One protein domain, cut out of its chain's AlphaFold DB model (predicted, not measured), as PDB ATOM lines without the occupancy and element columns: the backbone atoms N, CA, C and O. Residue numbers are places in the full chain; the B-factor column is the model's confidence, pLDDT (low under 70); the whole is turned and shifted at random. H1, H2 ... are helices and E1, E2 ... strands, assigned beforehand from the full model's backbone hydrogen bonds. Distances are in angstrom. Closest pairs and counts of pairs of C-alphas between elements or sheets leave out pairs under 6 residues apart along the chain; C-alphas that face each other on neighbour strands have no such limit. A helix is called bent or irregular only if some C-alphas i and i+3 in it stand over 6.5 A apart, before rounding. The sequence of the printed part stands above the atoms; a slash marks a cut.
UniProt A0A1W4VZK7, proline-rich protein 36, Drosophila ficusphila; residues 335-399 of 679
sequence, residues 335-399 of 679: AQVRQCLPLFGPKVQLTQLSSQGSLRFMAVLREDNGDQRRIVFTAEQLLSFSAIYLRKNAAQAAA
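AT A GLANCE: This is residues 335 to 399 of the 679 residues of the protein "proline-rich protein 36" of Drosophila ficusphila (UniProt A0A1W4VZK7). A small, twisted sheet of three strands has a short helix, H1, over part of one face, and a long helix, H2, that starts directly at the end of E3, packs on H1 with its first part and then runs away from the body. The last stretch of H2, residues 391 to 399, sticks out as a free arm. The printed part has 65 residues, with H1, E1, E2, E3 and H2 in that order along the chain; the sheet order is E1, E2, E3, antiparallel throughout, and the class is mixed, helices and strands. The whole is loose, with a radius of gyration of the C-alphas of 13.4 A, and flat, spanning 41 by 35 by 16 A.

IN THESE COORDINATES: E1 is residues 348 to 353, 15.4 A long from first to last C-alpha. E2, residues 360 to 366, measures 19.6 A, and E3, residues 372 to 378, measures 19.7 A. H2 is residues 379 to 399, 30.3 A long, from C-alpha 379 at (102.894, 107.390, 116.711) to C-alpha 399 at (124.951, 124.252, 128.921). H1, residues 335 to 344, begins at C-alpha 335 at (105.744, 112.850, 107.402) and is 16.1 A long; it is irregular, but only just, with C-alphas 339 and 342 7.0 A apart.

HOW THE PARTS SIT: The strands form a meander, each the antiparallel neighbour of the one before. The sheet is only just strongly twisted, its C-alphas lying up to 4.2 A off the best plane. E1 and E2 are a hairpin at 155 degrees, with N 351 and O 362 within hydrogen-bond range at 2.9 A. E2 and E3 are a hairpin at 161 degrees, with N 363 and O 375 within range at 2.9 A. H1 is on the sheet at a height of 9.1 A, only just over E2, on which 3 of its C-alphas fall. On the local plane it stands at 29.9 degrees to E2, only just along the strands. H2 only grazes the sheet, with residues 379 to 384. H2 touches H1 with residues 379 to 386 alone; the closest C-alphas are those of Cys 340 and Ser 386, 6.4 A apart. The two helices run the same way at a steep tilt of 58 degrees. In H2 every O i to N i+4 pair is within hydrogen-bond range; in H1 3 of 6 are.

THE WHOLE: The C-alphas farthest apart are those of Gln 356 and Ala 399, 43.7 A. Without the free stretch the body has 56 residues and spans 35 by 29 by 16 A. The printed part has no cut and no long link. The mean pLDDT of the printed part is 90.7, and no printed residue is under 70.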
ATOM      1  N   ALA A 335     104.572 111.988 107.509       83.00
ATOM      2  CA  ALA A 335     105.744 112.850 107.402       83.00
ATOM      3  C   ALA A 335     106.328 113.254 108.774       83.00
ATOM      4  O   ALA A 335     107.543 113.208 108.942       83.00
ATOM      5  N   GLN A 336     105.492 113.579 109.771       86.50
ATOM      6  CA  GLN A 336     105.964 113.896 111.131       86.50
ATOM      7  C   GLN A 336     106.578 112.675 111.825       86.50
ATOM      8  O   GLN A 336     107.581 112.803 112.527       86.50
ATOM      9  N   VAL A 337     106.019 111.480 111.585       81.31
ATOM     10  CA  VAL A 337     106.639 110.215 112.014       81.31
ATOM     11  C   VAL A 337     108.011 110.064 111.358       81.31
ATOM     12  O   VAL A 337     108.994 109.905 112.074       81.31
ATOM     13  N   ARG A 338     108.093 110.192 110.023       81.62
ATOM     14  CA  ARG A 338     109.346 110.088 109.248       81.62
ATOM     15  C   ARG A 338     110.430 111.058 109.737       81.62
ATOM     16  O   ARG A 338     111.574 110.647 109.885       81.62
ATOM     17  N   GLN A 339     110.070 112.296 110.081       88.00
ATOM     18  CA  GLN A 339     110.989 113.290 110.659       88.00
ATOM     19  C   GLN A 339     111.529 112.915 112.053       88.00
ATOM     20  O   GLN A 339     112.599 113.382 112.432       88.00
ATOM     21  N   CYS A 340     110.827 112.070 112.812       85.56
ATOM     22  CA  CYS A 340     111.278 111.595 114.125       85.56
ATOM     23  C   CYS A 340     112.102 110.293 114.060       85.56
ATOM     24  O   CYS A 340     112.660 109.888 115.077       85.56
ATOM     25  N   LEU A 341     112.203 109.636 112.899       78.75
ATOM     26  CA  LEU A 341     112.936 108.371 112.746       78.75
ATOM     27  C   LEU A 341     114.465 108.477 112.928       78.75
ATOM     28  O   LEU A 341     115.019 107.582 113.566       78.75
ATOM     29  N   PRO A 342     115.161 109.548 112.483       83.44
ATOM     30  CA  PRO A 342     116.611 109.684 112.679       83.44
ATOM     31  C   PRO A 342     117.064 109.667 114.148       83.44
ATOM     32  O   PRO A 342     118.241 109.453 114.425       83.44
ATOM     33  N   LEU A 343     116.142 109.857 115.100       85.44
ATOM     34  CA  LEU A 343     116.417 109.812 116.539       85.44
ATOM     35  C   LEU A 343     116.837 108.427 117.046       85.44
ATOM     36  O   LEU A 343     117.421 108.338 118.123       85.44
ATOM     37  N   PHE A 344     116.554 107.364 116.289       86.00
ATOM     38  CA  PHE A 344     117.020 106.010 116.595       86.00
ATOM     39  C   PHE A 344     118.416 105.701 116.017       86.00
ATOM     40  O   PHE A 344     118.993 104.667 116.341       86.00
ATOM     41  N   GLY A 345     118.983 106.599 115.202       90.81
ATOM     42  CA  GLY A 345     120.262 106.405 114.515       90.81
ATOM     43  C   GLY A 345     120.150 105.635 113.186       90.81
ATOM     44  O   GLY A 345     119.111 105.048 112.882       90.81
ATOM     45  N   PRO A 346     121.219 105.630 112.367       89.62
ATOM     46  CA  PRO A 346     121.175 105.123 110.991       89.62
ATOM     47  C   PRO A 346     121.052 103.594 110.877       89.62
ATOM     48  O   PRO A 346     120.613 103.101 109.844       89.62
ATOM     49  N   LYS A 347     121.397 102.831 111.927       91.56
ATOM     50  CA  LYS A 347     121.330 101.353 111.940       91.56
ATOM     51  C   LYS A 347     119.933 100.784 112.257       91.56
ATOM     52  O   LYS A 347     119.798  99.586 112.503       91.56
ATOM     53  N   VAL A 348     118.893 101.625 112.292       93.56
ATOM     54  CA  VAL A 348     117.539 101.225 112.711       93.56
ATOM     55  C   VAL A 348     116.576 101.172 111.531       93.56
ATOM     56  O   VAL A 348     116.160 102.192 110.984       93.56
ATOM     57  N   GLN A 349     116.178  99.953 111.173       92.19
ATOM     58  CA  GLN A 349     115.133  99.693 110.185       92.19
ATOM     59  C   GLN A 349     113.761  99.893 110.841       92.19
ATOM     60  O   GLN A 349     113.545  99.462 111.973       92.19
ATOM     61  N   LEU A 350     112.827 100.555 110.152       91.88
ATOM     62  CA  LEU A 350     111.523 100.921 110.713       91.88
ATOM     63  C   LEU A 350     110.374 100.455 109.823       91.88
ATOM     64  O   LEU A 350     110.175 100.954 108.718       91.88
ATOM     65  N   THR A 351     109.591  99.514 110.343       94.50
ATOM     66  CA  THR A 351     108.442  98.912 109.661       94.50
ATOM     67  C   THR A 351     107.148  99.452 110.262       94.50
ATOM     68  O   THR A 351     106.938  99.371 111.473       94.50
ATOM     69  N   GLN A 352     106.253  99.994 109.435       94.38
ATOM     70  CA  GLN A 352     104.899 100.336 109.875       94.38
ATOM     71  C   GLN A 352     104.074  99.053 110.031       94.38
ATOM     72  O   GLN A 352     103.984  98.258 109.099       94.38
ATOM     73  N   LEU A 353     103.456  98.859 111.195       95.25
ATOM     74  CA  LEU A 353     102.573  97.727 111.462       95.25
ATOM     75  C   LEU A 353     101.124  98.130 111.163       95.25
ATOM     76  O   LEU A 353     100.607  99.100 111.722       95.25
ATOM     77  N   SER A 354     100.452  97.367 110.304       90.00
ATOM     78  CA  SER A 354      99.076  97.592 109.835       90.00
ATOM     79  C   SER A 354      98.000  97.186 110.860       90.00
ATOM     80  O   SER A 354      97.001  96.551 110.527       90.00
ATOM     81  N   SER A 355      98.167  97.567 112.132       86.75
ATOM     82  CA  SER A 355      97.145  97.345 113.160       86.75
ATOM     83  C   SER A 355      95.948  98.280 112.979       86.75
ATOM     84  O   SER A 355      96.104  99.503 112.992       86.75
ATOM     85  N   GLN A 356      94.740  97.718 112.881       87.88
ATOM     86  CA  GLN A 356      93.508  98.509 112.824       87.88
ATOM     87  C   GLN A 356      93.388  99.442 114.045       87.88
ATOM     88  O   GLN A 356      93.674  99.056 115.179       87.88
ATOM     89  N   GLY A 357      92.981 100.691 113.805       83.88
ATOM     90  CA  GLY A 357      92.727 101.693 114.846       83.88
ATOM     91  C   GLY A 357      93.949 102.428 115.420       83.88
ATOM     92  O   GLY A 357      93.758 103.387 116.165       83.88
ATOM     93  N   SER A 358      95.196 102.055 115.097       88.06
ATOM     94  CA  SER A 358      96.372 102.808 115.563       88.06
ATOM     95  C   SER A 358      97.595 102.637 114.663       88.06
ATOM     96  O   SER A 358      97.978 101.516 114.335       88.06
ATOM     97  N   LEU A 359      98.255 103.750 114.325       91.31
ATOM     98  CA  LEU A 359      99.551 103.747 113.646       91.31
ATOM     99  C   LEU A 359     100.645 103.270 114.615       91.31
ATOM    100  O   LEU A 359     101.150 104.041 115.440       91.31
ATOM    101  N   ARG A 360     100.991 101.984 114.507       94.44
ATOM    102  CA  ARG A 360     102.107 101.345 115.209       94.44
ATOM    103  C   ARG A 360     103.311 101.211 114.282       94.44
ATOM    104  O   ARG A 360     103.166 100.982 113.083       94.44
ATOM    105  N   PHE A 361     104.500 101.306 114.857       94.88
ATOM    106  CA  PHE A 361     105.773 101.146 114.165       94.88
ATOM    107  C   PHE A 361     106.658 100.197 114.967       94.88
ATOM    108  O   PHE A 361     106.639 100.215 116.198       94.88
ATOM    109  N   MET A 362     107.421  99.370 114.263       96.19
ATOM    110  CA  MET A 362     108.463  98.521 114.823       96.19
ATOM    111  C   MET A 362     109.818  99.073 114.389       96.19
ATOM    112  O   MET A 362     110.123  99.084 113.198       96.19
ATOM    113  N   ALA A 363     110.621  99.516 115.350       95.44
ATOM    114  CA  ALA A 363     112.045  99.748 115.159       95.44
ATOM    115  C   ALA A 363     112.801  98.426 115.332       95.44
ATOM    116  O   ALA A 363     112.575  97.711 116.308       95.44
ATOM    117  N   VAL A 364     113.709  98.127 114.409       96.69
ATOM    118  CA  VAL A 364     114.661  97.017 114.470       96.69
ATOM    119  C   VAL A 364     116.061  97.614 114.383       96.69
ATOM    120  O   VAL A 364     116.527  97.971 113.301       96.69
ATOM    121  N   LEU A 365     116.718  97.750 115.532       95.94
ATOM    122  CA  LEU A 365     118.145  98.045 115.601       95.94
ATOM    123  C   LEU A 365     118.905  96.747 115.338       95.94
ATOM    124  O   LEU A 365     118.702  95.770 116.062       95.94
ATOM    125  N   ARG A 366     119.774  96.745 114.324       95.94
ATOM    126  CA  ARG A 366     120.804  95.713 114.178       95.94
ATOM    127  C   ARG A 366     122.063  96.198 114.887       95.94
ATOM    128  O   ARG A 366     122.553  97.287 114.586       95.94
ATOM    129  N   GLU A 367     122.540  95.415 115.838       94.88
ATOM    130  CA  GLU A 367     123.828  95.623 116.492       94.88
ATOM    131  C   GLU A 367     124.916  94.891 115.697       94.88
ATOM    132  O   GLU A 367     124.626  93.961 114.943       94.88
ATOM    133  N   ASP A 368     126.171  95.317 115.828       93.75
ATOM    134  CA  ASP A 368     127.263  94.820 114.975       93.75
ATOM    135  C   ASP A 368     127.619  93.340 115.228       93.75
ATOM    136  O   ASP A 368     128.201  92.689 114.368       93.75
ATOM    137  N   ASN A 369     127.157  92.782 116.352       95.12
ATOM    138  CA  ASN A 369     127.190  91.351 116.671       95.12
ATOM    139  C   ASN A 369     126.203  90.505 115.829       95.12
ATOM    140  O   ASN A 369     126.166  89.287 115.967       95.12
ATOM    141  N   GLY A 370     125.334  91.135 115.030       94.44
ATOM    142  CA  GLY A 370     124.197  90.499 114.352       94.44
ATOM    143  C   GLY A 370     122.892  90.501 115.165       94.44
ATOM    144  O   GLY A 370     121.815  90.315 114.588       94.44
ATOM    145  N   ASP A 371     122.968  90.773 116.472       96.62
ATOM    146  CA  ASP A 371     121.823  90.885 117.381       96.62
ATOM    147  C   ASP A 371     120.784  91.915 116.904       96.62
ATOM    148  O   ASP A 371     121.111  92.995 116.404       96.62
ATOM    149  N   GLN A 372     119.495  91.598 117.080       97.19
ATOM    150  CA  GLN A 372     118.386  92.442 116.620       97.19
ATOM    151  C   GLN A 372     117.484  92.891 117.770       97.19
ATOM    152  O   GLN A 372     116.579  92.166 118.191       97.19
ATOM    153  N   ARG A 373     117.653  94.135 118.230       96.25
ATOM    154  CA  ARG A 373     116.768  94.728 119.244       96.25
ATOM    155  C   ARG A 373     115.527  95.311 118.575       96.25
ATOM    156  O   ARG A 373     115.611  96.263 117.800       96.25
ATOM    157  N   ARG A 374     114.363  94.728 118.879       97.06
ATOM    158  CA  ARG A 374     113.064  95.114 118.306       97.06
ATOM    159  C   ARG A 374     112.220  95.859 119.337       97.06
ATOM    160  O   ARG A 374     112.011  95.360 120.437       97.06
ATOM    161  N   ILE A 375     111.714  97.038 118.979       96.44
ATOM    162  CA  ILE A 375     110.854  97.867 119.837       96.44
ATOM    163  C   ILE A 375     109.611  98.272 119.044       96.44
ATOM    164  O   ILE A 375     109.725  98.875 117.979       96.44
ATOM    165  N   VAL A 376     108.423  97.968 119.572       96.31
ATOM    166  CA  VAL A 376     107.138  98.377 118.983       96.31
ATOM    167  C   VAL A 376     106.558  99.552 119.765       96.31
ATOM    168  O   VAL A 376     106.448  99.488 120.988       96.31
ATOM    169  N   PHE A 377     106.158 100.612 119.066       95.69
ATOM    170  CA  PHE A 377     105.575 101.818 119.659       95.69
ATOM    171  C   PHE A 377     104.478 102.432 118.776       95.69
ATOM    172  O   PHE A 377     104.370 102.149 117.582       95.69
ATOM    173  N   THR A 378     103.643 103.290 119.361       95.62
ATOM    174  CA  THR A 378     102.643 104.092 118.640       95.62
ATOM    175  C   THR A 378     103.221 105.422 118.153       95.62
ATOM    176  O   THR A 378     104.201 105.935 118.696       95.62
ATOM    177  N   ALA A 379     102.566 106.037 117.167       90.12
ATOM    178  CA  ALA A 379     102.894 107.390 116.711       90.12
ATOM    179  C   ALA A 379     102.928 108.431 117.860       90.12
ATOM    180  O   ALA A 379     103.833 109.265 117.915       90.12
ATOM    181  N   GLU A 380     101.997 108.342 118.822       92.38
ATOM    182  CA  GLU A 380     101.952 109.236 119.995       92.38
ATOM    183  C   GLU A 380     103.156 109.032 120.930       92.38
ATOM    184  O   GLU A 380     103.729 110.003 121.430       92.38
ATOM    185  N   GLN A 381     103.583 107.780 121.133       93.88
ATOM    186  CA  GLN A 381     104.778 107.469 121.921       93.88
ATOM    187  C   GLN A 381     106.038 108.047 121.264       93.88
ATOM    188  O   GLN A 381     106.846 108.660 121.966       93.88
ATOM    189  N   LEU A 382     106.171 107.947 119.935       92.56
ATOM    190  CA  LEU A 382     107.304 108.521 119.202       92.56
ATOM    191  C   LEU A 382     107.396 110.046 119.366       92.56
ATOM    192  O   LEU A 382     108.482 110.553 119.643       92.56
ATOM    193  N   LEU A 383     106.277 110.779 119.264       89.75
ATOM    194  CA  LEU A 383     106.276 112.228 119.513       89.75
ATOM    195  C   LEU A 383     106.604 112.571 120.969       89.75
ATOM    196  O   LEU A 383     107.312 113.543 121.233       89.75
ATOM    197  N   SER A 384     106.118 111.776 121.928       93.00
ATOM    198  CA  SER A 384     106.457 111.994 123.338       93.00
ATOM    199  C   SER A 384     107.962 111.831 123.589       93.00
ATOM    200  O   SER A 384     108.554 112.623 124.323       93.00
ATOM    201  N   PHE A 385     108.600 110.869 122.913       92.31
ATOM    202  CA  PHE A 385     110.038 110.644 122.982       92.31
ATOM    203  C   PHE A 385     110.826 111.752 122.272       92.31
ATOM    204  O   PHE A 385     111.756 112.303 122.864       92.31
ATOM    205  N   SER A 386     110.434 112.144 121.054       90.88
ATOM    206  CA  SER A 386     111.136 113.187 120.294       90.88
ATOM    207  C   SER A 386     111.105 114.541 121.004       90.88
ATOM    208  O   SER A 386     112.141 115.198 121.112       90.88
ATOM    209  N   ALA A 387     109.968 114.920 121.599       90.12
ATOM    210  CA  ALA A 387     109.842 116.139 122.395       90.12
ATOM    211  C   ALA A 387     110.752 116.141 123.642       90.12
ATOM    212  O   ALA A 387     111.331 117.175 123.987       90.12
ATOM    213  N   ILE A 388     110.915 114.993 124.313       91.75
ATOM    214  CA  ILE A 388     111.828 114.844 125.459       91.75
ATOM    215  C   ILE A 388     113.292 114.903 124.998       91.75
ATOM    216  O   ILE A 388     114.096 115.610 125.609       91.75
ATOM    217  N   TYR A 389     113.632 114.206 123.914       90.12
ATOM    218  CA  TYR A 389     114.991 114.123 123.382       90.12
ATOM    219  C   TYR A 389     115.491 115.478 122.862       90.12
ATOM    220  O   TYR A 389     116.534 115.963 123.299       90.12
ATOM    221  N   LEU A 390     114.698 116.162 122.029       88.25
ATOM    222  CA  LEU A 390     115.002 117.512 121.540       88.25
ATOM    223  C   LEU A 390     115.184 118.503 122.698       88.25
ATOM    224  O   LEU A 390     116.123 119.299 122.689       88.25
ATOM    225  N   ARG A 391     114.347 118.421 123.744       90.56
ATOM    226  CA  ARG A 391     114.479 119.261 124.945       90.56
ATOM    227  C   ARG A 391     115.757 118.962 125.737       90.56
ATOM    228  O   ARG A 391     116.369 119.901 126.247       90.56
ATOM    229  N   LYS A 392     116.172 117.695 125.840       89.88
ATOM    230  CA  LYS A 392     117.432 117.294 126.493       89.88
ATOM    231  C   LYS A 392     118.641 117.832 125.723       89.88
ATOM    232  O   LYS A 392     119.505 118.466 126.326       89.88
ATOM    233  N   ASN A 393     118.659 117.663 124.403       85.88
ATOM    234  CA  ASN A 393     119.772 118.095 123.559       85.88
ATOM    235  C   ASN A 393     119.868 119.629 123.490       85.88
ATOM    236  O   ASN A 393     120.960 120.177 123.607       85.88
ATOM    237  N   ALA A 394     118.736 120.341 123.418       87.94
ATOM    238  CA  ALA A 394     118.708 121.802 123.517       87.94
ATOM    239  C   ALA A 394     119.241 122.308 124.873       87.94
ATOM    240  O   ALA A 394     119.983 123.289 124.920       87.94
ATOM    241  N   ALA A 395     118.920 121.624 125.978       89.38
ATOM    242  CA  ALA A 395     119.460 121.954 127.297       89.38
ATOM    243  C   ALA A 395     120.977 121.694 127.394       89.38
ATOM    244  O   ALA A 395     121.694 122.504 127.981       89.38
ATOM    245  N   GLN A 396     121.484 120.616 126.785       86.25
ATOM    246  CA  GLN A 396     122.924 120.338 126.707       86.25
ATOM    247  C   GLN A 396     123.663 121.372 125.842       86.25
ATOM    248  O   GLN A 396     124.669 121.922 126.285       86.25
ATOM    249  N   ALA A 397     123.131 121.727 124.669       83.94
ATOM    250  CA  ALA A 397     123.692 122.782 123.822       83.94
ATOM    251  C   ALA A 397     123.720 124.150 124.537       83.94
ATOM    252  O   ALA A 397     124.704 124.886 124.445       83.94
ATOM    253  N   ALA A 398     122.680 124.476 125.314       85.38
ATOM    254  CA  ALA A 398     122.655 125.674 126.152       85.38
ATOM    255  C   ALA A 398     123.669 125.619 127.314       85.38
ATOM    256  O   ALA A 398     124.211 126.655 127.694       85.38
ATOM    257  N   ALA A 399     123.950 124.435 127.869       82.12
ATOM    258  CA  ALA A 399     124.951 124.252 128.921       82.12
ATOM    259  C   ALA A 399     126.387 124.420 128.392       82.12
ATOM    260  O   ALA A 399     127.159 125.167 128.987       82.12
TER     261      ALA A 399